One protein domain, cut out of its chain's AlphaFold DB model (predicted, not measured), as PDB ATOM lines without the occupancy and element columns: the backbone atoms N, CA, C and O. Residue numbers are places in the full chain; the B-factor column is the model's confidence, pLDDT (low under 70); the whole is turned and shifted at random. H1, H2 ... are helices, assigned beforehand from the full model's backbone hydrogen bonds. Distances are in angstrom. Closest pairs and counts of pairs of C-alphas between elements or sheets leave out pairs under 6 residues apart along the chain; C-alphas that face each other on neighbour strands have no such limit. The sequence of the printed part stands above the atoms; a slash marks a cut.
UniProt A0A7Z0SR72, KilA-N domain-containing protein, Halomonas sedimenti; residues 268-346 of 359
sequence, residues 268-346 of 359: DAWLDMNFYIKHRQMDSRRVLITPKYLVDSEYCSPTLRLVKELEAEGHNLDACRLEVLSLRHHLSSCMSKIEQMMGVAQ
ATOM      1  N   ASP A 268      44.659   9.066 157.627       79.19
ATOM      2  CA  ASP A 268      44.961  10.200 158.507       79.19
ATOM      3  C   ASP A 268      45.563   9.748 159.844       79.19
ATOM      4  O   ASP A 268      46.548  10.327 160.303       79.19
ATOM      5  N   ALA A 269      45.057   8.653 160.423       79.94
ATOM      6  CA  ALA A 269      45.606   8.080 161.651       79.94
ATOM      7  C   ALA A 269      47.036   7.547 161.446       79.94
ATOM      8  O   ALA A 269      47.886   7.693 162.326       79.94
ATOM      9  N   TRP A 270      47.342   6.963 160.281       82.56
ATOM     10  CA  TRP A 270      48.713   6.564 159.941       82.56
ATOM     11  C   TRP A 270      49.639   7.767 159.690       82.56
ATOM     12  O   TRP A 270      50.809   7.730 160.083       82.56
ATOM     13  N   LEU A 271      49.131   8.847 159.090       80.81
ATOM     14  CA  LEU A 271      49.876  10.095 158.905       80.81
ATOM     15  C   LEU A 271      50.157  10.799 160.243       80.81
ATOM     16  O   LEU A 271      51.265  11.298 160.432       80.81
ATOM     17  N   ASP A 272      49.227  10.776 161.203       81.69
ATOM     18  CA  ASP A 272      49.451  11.284 162.567       81.69
ATOM     19  C   ASP A 272      50.578  10.537 163.295       81.69
ATOM     20  O   ASP A 272      51.403  11.155 163.970       81.69
ATOM     21  N   MET A 273      50.685   9.219 163.098       76.94
ATOM     22  CA  MET A 273      51.799   8.409 163.620       76.94
ATOM     23  C   MET A 273      53.141   8.703 162.933       76.94
ATOM     24  O   MET A 273      54.185   8.274 163.419       76.94
ATOM     25  N   ASN A 274      53.126   9.415 161.803       82.94
ATOM     26  CA  ASN A 274      54.289   9.718 160.976       82.94
ATOM     27  C   ASN A 274      54.358  11.226 160.685       82.94
ATOM     28  O   ASN A 274      54.364  11.660 159.532       82.94
ATOM     29  N   PHE A 275      54.436  12.024 161.755       76.44
ATOM     30  CA  PHE A 275      54.442  13.495 161.769       76.44
ATOM     31  C   PHE A 275      55.221  14.158 160.614       76.44
ATOM     32  O   PHE A 275      54.707  15.076 159.972       76.44
ATOM     33  N   TYR A 276      56.436  13.679 160.311       74.50
ATOM     34  CA  TYR A 276      57.279  14.189 159.219       74.50
ATOM     35  C   TYR A 276      56.712  13.928 157.812       74.50
ATOM     36  O   TYR A 276      56.895  14.750 156.916       74.50
ATOM     37  N   ILE A 277      56.014  12.805 157.608       76.88
ATOM     38  CA  ILE A 277      55.304  12.509 156.356       76.88
ATOM     39  C   ILE A 277      54.099  13.448 156.237       76.88
ATOM     40  O   ILE A 277      53.949  14.095 155.200       76.88
ATOM     41  N   LYS A 278      53.307  13.602 157.311       76.94
ATOM     42  CA  LYS A 278      52.133  14.493 157.339       76.94
ATOM     43  C   LYS A 278      52.503  15.938 156.987       76.94
ATOM     44  O   LYS A 278      51.933  16.501 156.057       76.94
ATOM     45  N   HIS A 279      53.513  16.510 157.647       74.38
ATOM     46  CA  HIS A 279      53.955  17.895 157.408       74.38
ATOM     47  C   HIS A 279      54.446  18.160 155.985       74.38
ATOM     48  O   HIS A 279      54.342  19.281 155.500       74.38
ATOM     49  N   ARG A 280      54.951  17.138 155.286       71.19
ATOM     50  CA  ARG A 280      55.422  17.272 153.904       71.19
ATOM     51  C   ARG A 280      54.303  17.115 152.863       71.19
ATOM     52  O   ARG A 280      54.597  17.190 151.673       71.19
ATOM     53  N   GLN A 281      53.067  16.816 153.282       69.94
ATOM     54  CA  GLN A 281      51.997  16.351 152.385       69.94
ATOM     55  C   GLN A 281      50.599  16.930 152.677       69.94
ATOM     56  O   GLN A 281      49.682  16.605 151.930       69.94
ATOM     57  N   MET A 282      50.423  17.801 153.683       60.56
ATOM     58  CA  MET A 282      49.097  18.314 154.093       60.56
ATOM     59  C   MET A 282      48.261  18.910 152.942       60.56
ATOM     60  O   MET A 282      47.066  18.643 152.869       60.56
ATOM     61  N   ASP A 283      48.877  19.644 152.007       61.69
ATOM     62  CA  ASP A 283      48.177  20.273 150.869       61.69
ATOM     63  C   ASP A 283      48.039  19.365 149.627       61.69
ATOM     64  O   ASP A 283      47.521  19.776 148.586       61.69
ATOM     65  N   SER A 284      48.535  18.123 149.678       63.06
ATOM     66  CA  SER A 284      48.604  17.240 148.509       63.06
ATOM     67  C   SER A 284      47.433  16.261 148.437       63.06
ATOM     68  O   SER A 284      47.337  15.318 149.216       63.06
ATOM     69  N   ARG A 285      46.619  16.360 147.376       69.81
ATOM     70  CA  ARG A 285      45.538  15.400 147.031       69.81
ATOM     71  C   ARG A 285      46.038  13.986 146.641       69.81
ATOM     72  O   ARG A 285      45.301  13.208 146.037       69.81
ATOM     73  N   ARG A 286      47.309  13.671 146.911       72.31
ATOM     74  CA  ARG A 286      47.994  12.388 146.693       72.31
ATOM     75  C   ARG A 286      49.091  12.231 147.746       72.31
ATOM     76  O   ARG A 286      49.943  13.107 147.860       72.31
ATOM     77  N   VAL A 287      49.105  11.099 148.445       76.06
ATOM     78  CA  VAL A 287      50.172  10.740 149.392       76.06
ATOM     79  C   VAL A 287      51.380  10.195 148.621       76.06
ATOM     80  O   VAL A 287      51.240   9.304 147.783       76.06
ATOM     81  N   LEU A 288      52.571  10.728 148.897       80.31
ATOM     82  CA  LEU A 288      53.836  10.342 148.268       80.31
ATOM     83  C   LEU A 288      54.666   9.479 149.227       80.31
ATOM     84  O   LEU A 288      55.382   9.991 150.091       80.31
ATOM     85  N   ILE A 289      54.599   8.159 149.062       81.62
ATOM     86  CA  ILE A 289      55.418   7.220 149.835       81.62
ATOM     87  C   ILE A 289      56.766   7.038 149.129       81.62
ATOM     88  O   ILE A 289      56.838   6.453 148.051       81.62
ATOM     89  N   THR A 290      57.842   7.551 149.731       82.31
ATOM     90  CA  THR A 290      59.214   7.322 149.247       82.31
ATOM     91  C   THR A 290      59.804   6.049 149.870       82.31
ATOM     92  O   THR A 290      59.427   5.713 150.994       82.31
ATOM     93  N   PRO A 291      60.767   5.361 149.220       82.62
ATOM     94  CA  PRO A 291      61.420   4.177 149.792       82.62
ATOM     95  C   PRO A 291      62.027   4.408 151.183       82.62
ATOM     96  O   PRO A 291      61.905   3.544 152.050       82.62
ATOM     97  N   LYS A 292      62.573   5.610 151.447       80.62
ATOM     98  CA  LYS A 292      63.070   5.986 152.780       80.62
ATOM     99  C   LYS A 292      61.988   5.828 153.858       80.62
ATOM    100  O   LYS A 292      62.277   5.282 154.916       80.62
ATOM    101  N   TYR A 293      60.743   6.217 153.575       80.19
ATOM    102  CA  TYR A 293      59.625   6.126 154.528       80.19
ATOM    103  C   TYR A 293      59.202   4.681 154.864       80.19
ATOM    104  O   TYR A 293      58.438   4.470 155.802       80.19
ATOM    105  N   LEU A 294      59.681   3.689 154.107       82.31
ATOM    106  CA  LEU A 294      59.432   2.261 154.339       82.31
ATOM    107  C   LEU A 294      60.632   1.559 154.996       82.31
ATOM    108  O   LEU A 294      60.463   0.567 155.709       82.31
ATOM    109  N   VAL A 295      61.847   2.061 154.760       82.88
ATOM    110  CA  VAL A 295      63.086   1.500 155.311       82.88
ATOM    111  C   VAL A 295      63.384   2.035 156.710       82.88
ATOM    112  O   VAL A 295      63.646   1.221 157.593       82.88
ATOM    113  N   ASP A 296      63.318   3.351 156.929       77.94
ATOM    114  CA  ASP A 296      63.891   3.993 158.123       77.94
ATOM    115  C   ASP A 296      63.250   3.532 159.446       77.94
ATOM    116  O   ASP A 296      62.057   3.220 159.510       77.94
ATOM    117  N   SER A 297      64.038   3.487 160.521       70.38
ATOM    118  CA  SER A 297      63.566   3.074 161.851       70.38
ATOM    119  C   SER A 297      62.658   4.120 162.504       70.38
ATOM    120  O   SER A 297      61.835   3.761 163.343       70.38
ATOM    121  N   GLU A 298      62.762   5.381 162.078       73.31
ATOM    122  CA  GLU A 298      61.960   6.511 162.564       73.31
ATOM    123  C   GLU A 298      60.479   6.461 162.133       73.31
ATOM    124  O   GLU A 298      59.652   7.157 162.723       73.31
ATOM    125  N   TYR A 299      60.117   5.648 161.129       77.44
ATOM    126  CA  TYR A 299      58.750   5.592 160.592       77.44
ATOM    127  C   TYR A 299      57.940   4.392 161.100       77.44
ATOM    128  O   TYR A 299      58.355   3.228 161.045       77.44
ATOM    129  N   CYS A 300      56.713   4.677 161.540       78.44
ATOM    130  CA  CYS A 300      55.762   3.687 162.026       78.44
ATOM    131  C   CYS A 300      55.100   2.944 160.854       78.44
ATOM    132  O   CYS A 300      54.168   3.450 160.220       78.44
ATOM    133  N   SER A 301      55.544   1.707 160.604       84.31
ATOM    134  CA  SER A 301      54.871   0.777 159.688       84.31
ATOM    135  C   SER A 301      53.473   0.407 160.223       84.31
ATOM    136  O   SER A 301      53.373  -0.099 161.346       84.31
ATOM    137  N   PRO A 302      52.397   0.598 159.434       84.75
ATOM    138  CA  PRO A 302      51.035   0.308 159.877       84.75
ATOM    139  C   PRO A 302      50.822  -1.201 160.044       84.75
ATOM    140  O   PRO A 302      50.214  -1.645 161.015       84.75
ATOM    141  N   THR A 303      51.400  -2.001 159.143       86.06
ATOM    142  CA  THR A 303      51.304  -3.463 159.144       86.06
ATOM    143  C   THR A 303      51.996  -4.076 160.358       86.06
ATOM    144  O   THR A 303      51.395  -4.898 161.041       86.06
ATOM    145  N   LEU A 304      53.223  -3.644 160.688       87.62
ATOM    146  CA  LEU A 304      53.927  -4.141 161.882       87.62
ATOM    147  C   LEU A 304      53.235  -3.706 163.181       87.62
ATOM    148  O   LEU A 304      53.243  -4.458 164.153       87.62
ATOM    149  N   ARG A 305      52.599  -2.524 163.200       85.31
ATOM    150  CA  ARG A 305      51.758  -2.098 164.325       85.31
ATOM    151  C   ARG A 305      50.537  -3.009 164.484       85.31
ATOM    152  O   ARG A 305      50.298  -3.478 165.590       85.31
ATOM    153  N   LEU A 306      49.792  -3.275 163.409       86.00
ATOM    154  CA  LEU A 306      48.612  -4.148 163.449       86.00
ATOM    155  C   LEU A 306      48.977  -5.579 163.866       86.00
ATOM    156  O   LEU A 306      48.302  -6.150 164.718       86.00
ATOM    157  N   VAL A 307      50.074  -6.123 163.329       88.75
ATOM    158  CA  VAL A 307      50.633  -7.419 163.745       88.75
ATOM    159  C   VAL A 307      50.912  -7.423 165.249       88.75
ATOM    160  O   VAL A 307      50.393  -8.287 165.943       88.75
ATOM    161  N   LYS A 308      51.616  -6.415 165.782       88.00
ATOM    162  CA  LYS A 308      51.902  -6.311 167.223       88.00
ATOM    163  C   LYS A 308      50.642  -6.166 168.087       88.00
ATOM    164  O   LYS A 308      50.595  -6.703 169.192       88.00
ATOM    165  N   GLU A 309      49.628  -5.434 167.622       86.50
ATOM    166  CA  GLU A 309      48.354  -5.314 168.345       86.50
ATOM    167  C   GLU A 309      47.583  -6.644 168.370       86.50
ATOM    168  O   GLU A 309      47.000  -6.963 169.398       86.50
ATOM    169  N   LEU A 310      47.623  -7.448 167.302       86.06
ATOM    170  CA  LEU A 310      46.968  -8.763 167.237       86.06
ATOM    171  C   LEU A 310      47.767  -9.881 167.937       86.06
ATOM    172  O   LEU A 310      47.168 -10.763 168.549       86.06
ATOM    173  N   GLU A 311      49.102  -9.817 167.926       87.75
ATOM    174  CA  GLU A 311      49.981 -10.665 168.749       87.75
ATOM    175  C   GLU A 311      49.673 -10.477 170.243       87.75
ATOM    176  O   GLU A 311      49.572 -11.453 170.987       87.75
ATOM    177  N   ALA A 312      49.435  -9.234 170.679       86.94
ATOM    178  CA  ALA A 312      49.013  -8.920 172.046       86.94
ATOM    179  C   ALA A 312      47.584  -9.400 172.384       86.94
ATOM    180  O   ALA A 312      47.243  -9.506 173.561       86.94
ATOM    181  N   GLU A 313      46.762  -9.723 171.380       86.88
ATOM    182  CA  GLU A 313      45.460 -10.384 171.555       86.88
ATOM    183  C   GLU A 313      45.550 -11.924 171.484       86.88
ATOM    184  O   GLU A 313      44.535 -12.603 171.629       86.88
ATOM    185  N   GLY A 314      46.757 -12.483 171.327       87.38
ATOM    186  CA  GLY A 314      47.026 -13.925 171.347       87.38
ATOM    187  C   GLY A 314      47.046 -14.604 169.973       87.38
ATOM    188  O   GLY A 314      47.143 -15.829 169.903       87.38
ATOM    189  N   HIS A 315      46.971 -13.850 168.873       89.75
ATOM    190  CA  HIS A 315      47.047 -14.411 167.523       89.75
ATOM    191  C   HIS A 315      48.504 -14.633 167.089       89.75
ATOM    192  O   HIS A 315      49.309 -13.703 167.115       89.75
ATOM    193  N   ASN A 316      48.852 -15.840 166.624       92.19
ATOM    194  CA  ASN A 316      50.154 -16.053 165.985       92.19
ATOM    195  C   ASN A 316      50.164 -15.401 164.594       92.19
ATOM    196  O   ASN A 316      49.385 -15.784 163.719       92.19
ATOM    197  N   LEU A 317      51.064 -14.434 164.402       91.75
ATOM    198  CA  LEU A 317      51.293 -13.727 163.141       91.75
ATOM    199  C   LEU A 317      52.785 -13.688 162.762       91.75
ATOM    200  O   LEU A 317      53.204 -12.827 161.984       91.75
ATOM    201  N   ASP A 318      53.592 -14.632 163.270       90.94
ATOM    202  CA  ASP A 318      55.046 -14.675 163.043       90.94
ATOM    203  C   ASP A 318      55.394 -14.651 161.544       90.94
ATOM    204  O   ASP A 318      56.317 -13.948 161.136       90.94
ATOM    205  N   ALA A 319      54.619 -15.355 160.711       92.50
ATOM    206  CA  ALA A 319      54.792 -15.371 159.257       92.50
ATOM    207  C   ALA A 319      54.629 -13.974 158.628       92.50
ATOM    208  O   ALA A 319      55.507 -13.523 157.895       92.50
ATOM    209  N   CYS A 320      53.556 -13.251 158.968       90.88
ATOM    210  CA  CYS A 320      53.310 -11.889 158.486       90.88
ATOM    211  C   CYS A 320      54.364 -10.899 159.010       90.88
ATOM    212  O   CYS A 320      54.776  -9.985 158.293       90.88
ATOM    213  N   ARG A 321      54.841 -11.089 160.250       90.62
ATOM    214  CA  ARG A 321      55.937 -10.291 160.816       90.62
ATOM    215  C   ARG A 321      57.237 -10.512 160.038       90.62
ATOM    216  O   ARG A 321      57.899  -9.542 159.675       90.62
ATOM    217  N   LEU A 322      57.586 -11.770 159.758       93.00
ATOM    218  CA  LEU A 322      58.786 -12.148 159.005       93.00
ATOM    219  C   LEU A 322      58.742 -11.662 157.552       93.00
ATOM    220  O   LEU A 322      59.742 -11.129 157.076       93.00
ATOM    221  N   GLU A 323      57.606 -11.781 156.864       94.00
ATOM    222  CA  GLU A 323      57.418 -11.268 155.500       94.00
ATOM    223  C   GLU A 323      57.708  -9.760 155.419       94.00
ATOM    224  O   GLU A 323      58.584  -9.329 154.666       94.00
ATOM    225  N   VAL A 324      57.045  -8.949 156.253       91.38
ATOM    226  CA  VAL A 324      57.208  -7.485 156.235       91.38
ATOM    227  C   VAL A 324      58.625  -7.065 156.643       91.38
ATOM    228  O   VAL A 324      59.185  -6.138 156.051       91.38
ATOM    229  N   LEU A 325      59.251  -7.750 157.607       90.44
ATOM    230  CA  LEU A 325      60.653  -7.503 157.968       90.44
ATOM    231  C   LEU A 325      61.617  -7.862 156.825       90.44
ATOM    232  O   LEU A 325      62.567  -7.116 156.579       90.44
ATOM    233  N   SER A 326      61.349  -8.941 156.088       93.31
ATOM    234  CA  SER A 326      62.165  -9.367 154.942       93.31
ATOM    235  C   SER A 326      62.054  -8.373 153.784       93.31
ATOM    236  O   SER A 326      63.067  -7.978 153.208       93.31
ATOM    237  N   LEU A 327      60.844  -7.877 153.498       91.94
ATOM    238  CA  LEU A 327      60.611  -6.810 152.519       91.94
ATOM    239  C   LEU A 327      61.360  -5.518 152.889       91.94
ATOM    240  O   LEU A 327      62.039  -4.945 152.034       91.94
ATOM    241  N   ARG A 328      61.318  -5.086 154.161       90.50
ATOM    242  CA  ARG A 328      62.097  -3.923 154.635       90.50
ATOM    243  C   ARG A 328      63.607  -4.149 154.509       90.50
ATOM    244  O   ARG A 328      64.315  -3.246 154.064       90.50
ATOM    245  N   HIS A 329      64.101  -5.341 154.847       91.50
ATOM    246  CA  HIS A 329      65.519  -5.689 154.728       91.50
ATOM    247  C   HIS A 329      66.003  -5.674 153.267       91.50
ATOM    248  O   HIS A 329      67.021  -5.050 152.962       91.50
ATOM    249  N   HIS A 330      65.264  -6.300 152.348       93.12
ATOM    250  CA  HIS A 330      65.617  -6.298 150.927       93.12
ATOM    251  C   HIS A 330      65.538  -4.895 150.312       93.12
ATOM    252  O   HIS A 330      66.447  -4.516 149.574       93.12
ATOM    253  N   LEU A 331      64.524  -4.092 150.660       92.00
ATOM    254  CA  LEU A 331      64.425  -2.702 150.206       92.00
ATOM    255  C   LEU A 331      65.611  -1.856 150.701       92.00
ATOM    256  O   LEU A 331      66.198  -1.119 149.912       92.00
ATOM    257  N   SER A 332      66.016  -2.028 151.964       90.88
ATOM    258  CA  SER A 332      67.213  -1.398 152.539       90.88
ATOM    259  C   SER A 332      68.489  -1.798 151.784       90.88
ATOM    260  O   SER A 332      69.223  -0.938 151.298       90.88
ATOM    261  N   SER A 333      68.704  -3.103 151.565       92.31
ATOM    262  CA  SER A 333      69.854  -3.617 150.802       92.31
ATOM    263  C   SER A 333      69.908  -3.067 149.370       92.31
ATOM    264  O   SER A 333      70.991  -2.775 148.861       92.31
ATOM    265  N   CYS A 334      68.756  -2.899 148.715       92.50
ATOM    266  CA  CYS A 334      68.671  -2.280 147.394       92.50
ATOM    267  C   CYS A 334      68.998  -0.779 147.428       92.50
ATOM    268  O   CYS A 334      69.742  -0.320 146.562       92.50
ATOM    269  N   MET A 335      68.510  -0.028 148.424       89.94
ATOM    270  CA  MET A 335      68.843   1.396 148.580       89.94
ATOM    271  C   MET A 335      70.348   1.607 148.772       89.94
ATOM    272  O   MET A 335      70.949   2.336 147.986       89.94
ATOM    273  N   SER A 336      70.987   0.899 149.708       89.06
ATOM    274  CA  SER A 336      72.431   1.055 149.950       89.06
ATOM    275  C   SER A 336      73.294   0.673 148.739       89.06
ATOM    276  O   SER A 336      74.339   1.278 148.510       89.06
ATOM    277  N   LYS A 337      72.857  -0.289 147.911       92.00
ATOM    278  CA  LYS A 337      73.527  -0.616 146.636       92.00
ATOM    279  C   LYS A 337      73.384   0.500 145.599       92.00
ATOM    280  O   LYS A 337      74.346   0.792 144.892       92.00
ATOM    281  N   ILE A 338      72.215   1.136 145.506       91.25
ATOM    282  CA  ILE A 338      71.997   2.292 144.619       91.25
ATOM    283  C   ILE A 338      72.859   3.479 145.070       91.25
ATOM    284  O   ILE A 338      73.541   4.078 144.242       91.25
ATOM    285  N   GLU A 339      72.903   3.764 146.370       88.38
ATOM    286  CA  GLU A 339      73.751   4.808 146.961       88.38
ATOM    287  C   GLU A 339      75.245   4.545 146.693       88.38
ATOM    288  O   GLU A 339      75.967   5.450 146.267       88.38
ATOM    289  N   GLN A 340      75.701   3.293 146.830       90.62
ATOM    290  CA  GLN A 340      77.069   2.889 146.488       90.62
ATOM    291  C   GLN A 340      77.386   3.106 144.997       90.62
ATOM    292  O   GLN A 340      78.432   3.671 144.670       90.62
ATOM    293  N   MET A 341      76.490   2.708 144.084       91.88
ATOM    294  CA  MET A 341      76.668   2.941 142.642       91.88
ATOM    295  C   MET A 341      76.689   4.437 142.296       91.88
ATOM    296  O   MET A 341      77.507   4.862 141.480       91.88
ATOM    297  N   MET A 342      75.837   5.247 142.934       88.31
ATOM    298  CA  MET A 342      75.836   6.703 142.768       88.31
ATOM    299  C   MET A 342      77.160   7.330 143.222       88.31
ATOM    300  O   MET A 342      77.700   8.172 142.507       88.31
ATOM    301  N   GLY A 343      77.716   6.890 144.356       87.25
ATOM    302  CA  GLY A 343      79.026   7.343 144.833       87.25
ATOM    303  C   GLY A 343      80.161   7.017 143.855       87.25
ATOM    304  O   GLY A 343      80.984   7.882 143.556       87.25
ATOM    305  N   VAL A 344      80.169   5.808 143.282       85.50
ATOM    306  CA  VAL A 344      81.142   5.416 142.244       85.50
ATOM    307  C   VAL A 344      80.992   6.279 140.984       85.50
ATOM    308  O   VAL A 344      81.988   6.792 140.476       85.50
ATOM    309  N   ALA A 345      79.766   6.504 140.504       82.50
ATOM    310  CA  ALA A 345      79.510   7.337 139.325       82.50
ATOM    311  C   ALA A 345      79.929   8.807 139.531       82.50
ATOM    312  O   ALA A 345      80.509   9.419 138.633       82.50
ATOM    313  N   GLN A 346      79.700   9.366 140.723       79.06
ATOM    314  CA  GLN A 346      80.176  10.706 141.083       79.06
ATOM    315  C   GLN A 346      81.709  10.773 141.147       79.06
ATOM    316  O   GLN A 346      82.290  11.739 140.656       79.06
TER     317      GLN A 346
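This is residues 268 to 346 of the 359 residues of the protein "KilA-N domain-containing protein" of Halomonas sedimenti (UniProt A0A7Z0SR72). One long helix, H5, makes the longest axis; H4 folds back along its first part as a helical hairpin, the short H3 packs on it farther along, and the two short helices H1 and H2 make a small outlying corner beyond H3 and H4, away from H5. The last residues of H5, 336 to 346, stick out from the rest, and a long loop of residues 280 to 291 joins H2 to H3. The printed part has 79 residues with five named helices, in the order H1, H2, H3, H4, H5, and no named strand; the class is all helix. The whole is loose, with a radius of gyration of the C-alphas of 15.5 A, and only just flat, spanning 51 by 34 by 18 A.

H1 is residues 268 to 272, 6.1 A from first to last C-alpha, and begins with C-alpha 268 at (44.961, 10.200, 158.507). H2 is residues 275 to 279, 6.2 A long. H3 is residues 292 to 295, 5.2 A long. H4 is residues 302 to 311, 14.2 A long, with C-alpha 302 at (51.035, 0.308, 159.877). H5 is residues 318 to 346, 41.9 A long, and ends with C-alpha 346 at (80.176, 10.706, 141.083).

H4 and H5 form a helical hairpin and run opposite ways at a shallow tilt of 28 degrees. They touch, H5 with residues 320 to 324 alone; their closest C-alphas, of Leu 304 and Arg 321, are 6.6 A apart. H3 touches H5, which meets it with residues 328 to 332 alone; the closest C-alphas, of Val 295 and Arg 328, are 5.6 A apart. H3 and H4 are apart. H2 is close to H3 but not clearly touching, the closest C-alphas, of Ile 277 and Tyr 293, being 7.9 A apart. H1 is close to H4 but not clearly touching, with the C-alphas of Trp 270 and Pro 302 closest at 6.7 A. H1 and H2 only just touch, with 3 pairs of C-alphas within 8 A, and touch only at the corner by their link; the closest C-alphas are those of Leu 271 and Lys 278, 5.2 A. Both H1 and H2 are apart from H5. In H1, H2, H4 and H5 every O i to N i+4 pair is within hydrogen-bond range; H3 is too short for such a pair, and its 1 pair of O i and N i+3 is within range.

The two C-alphas farthest apart are those of Gly 314 and Gln 346, 51.2 A. Without residues 336 to 346, which stand free, the body spans 39 by 30 by 19 A. The printed part has no cut. The link from H2 to H3 is long, with 12 residues, the link from H1 to H2 is tight, and those from H3 to H4 and from H4 to H5 are short. The mean pLDDT of the printed part is 83.8, and residues 281 to 285 are under 70.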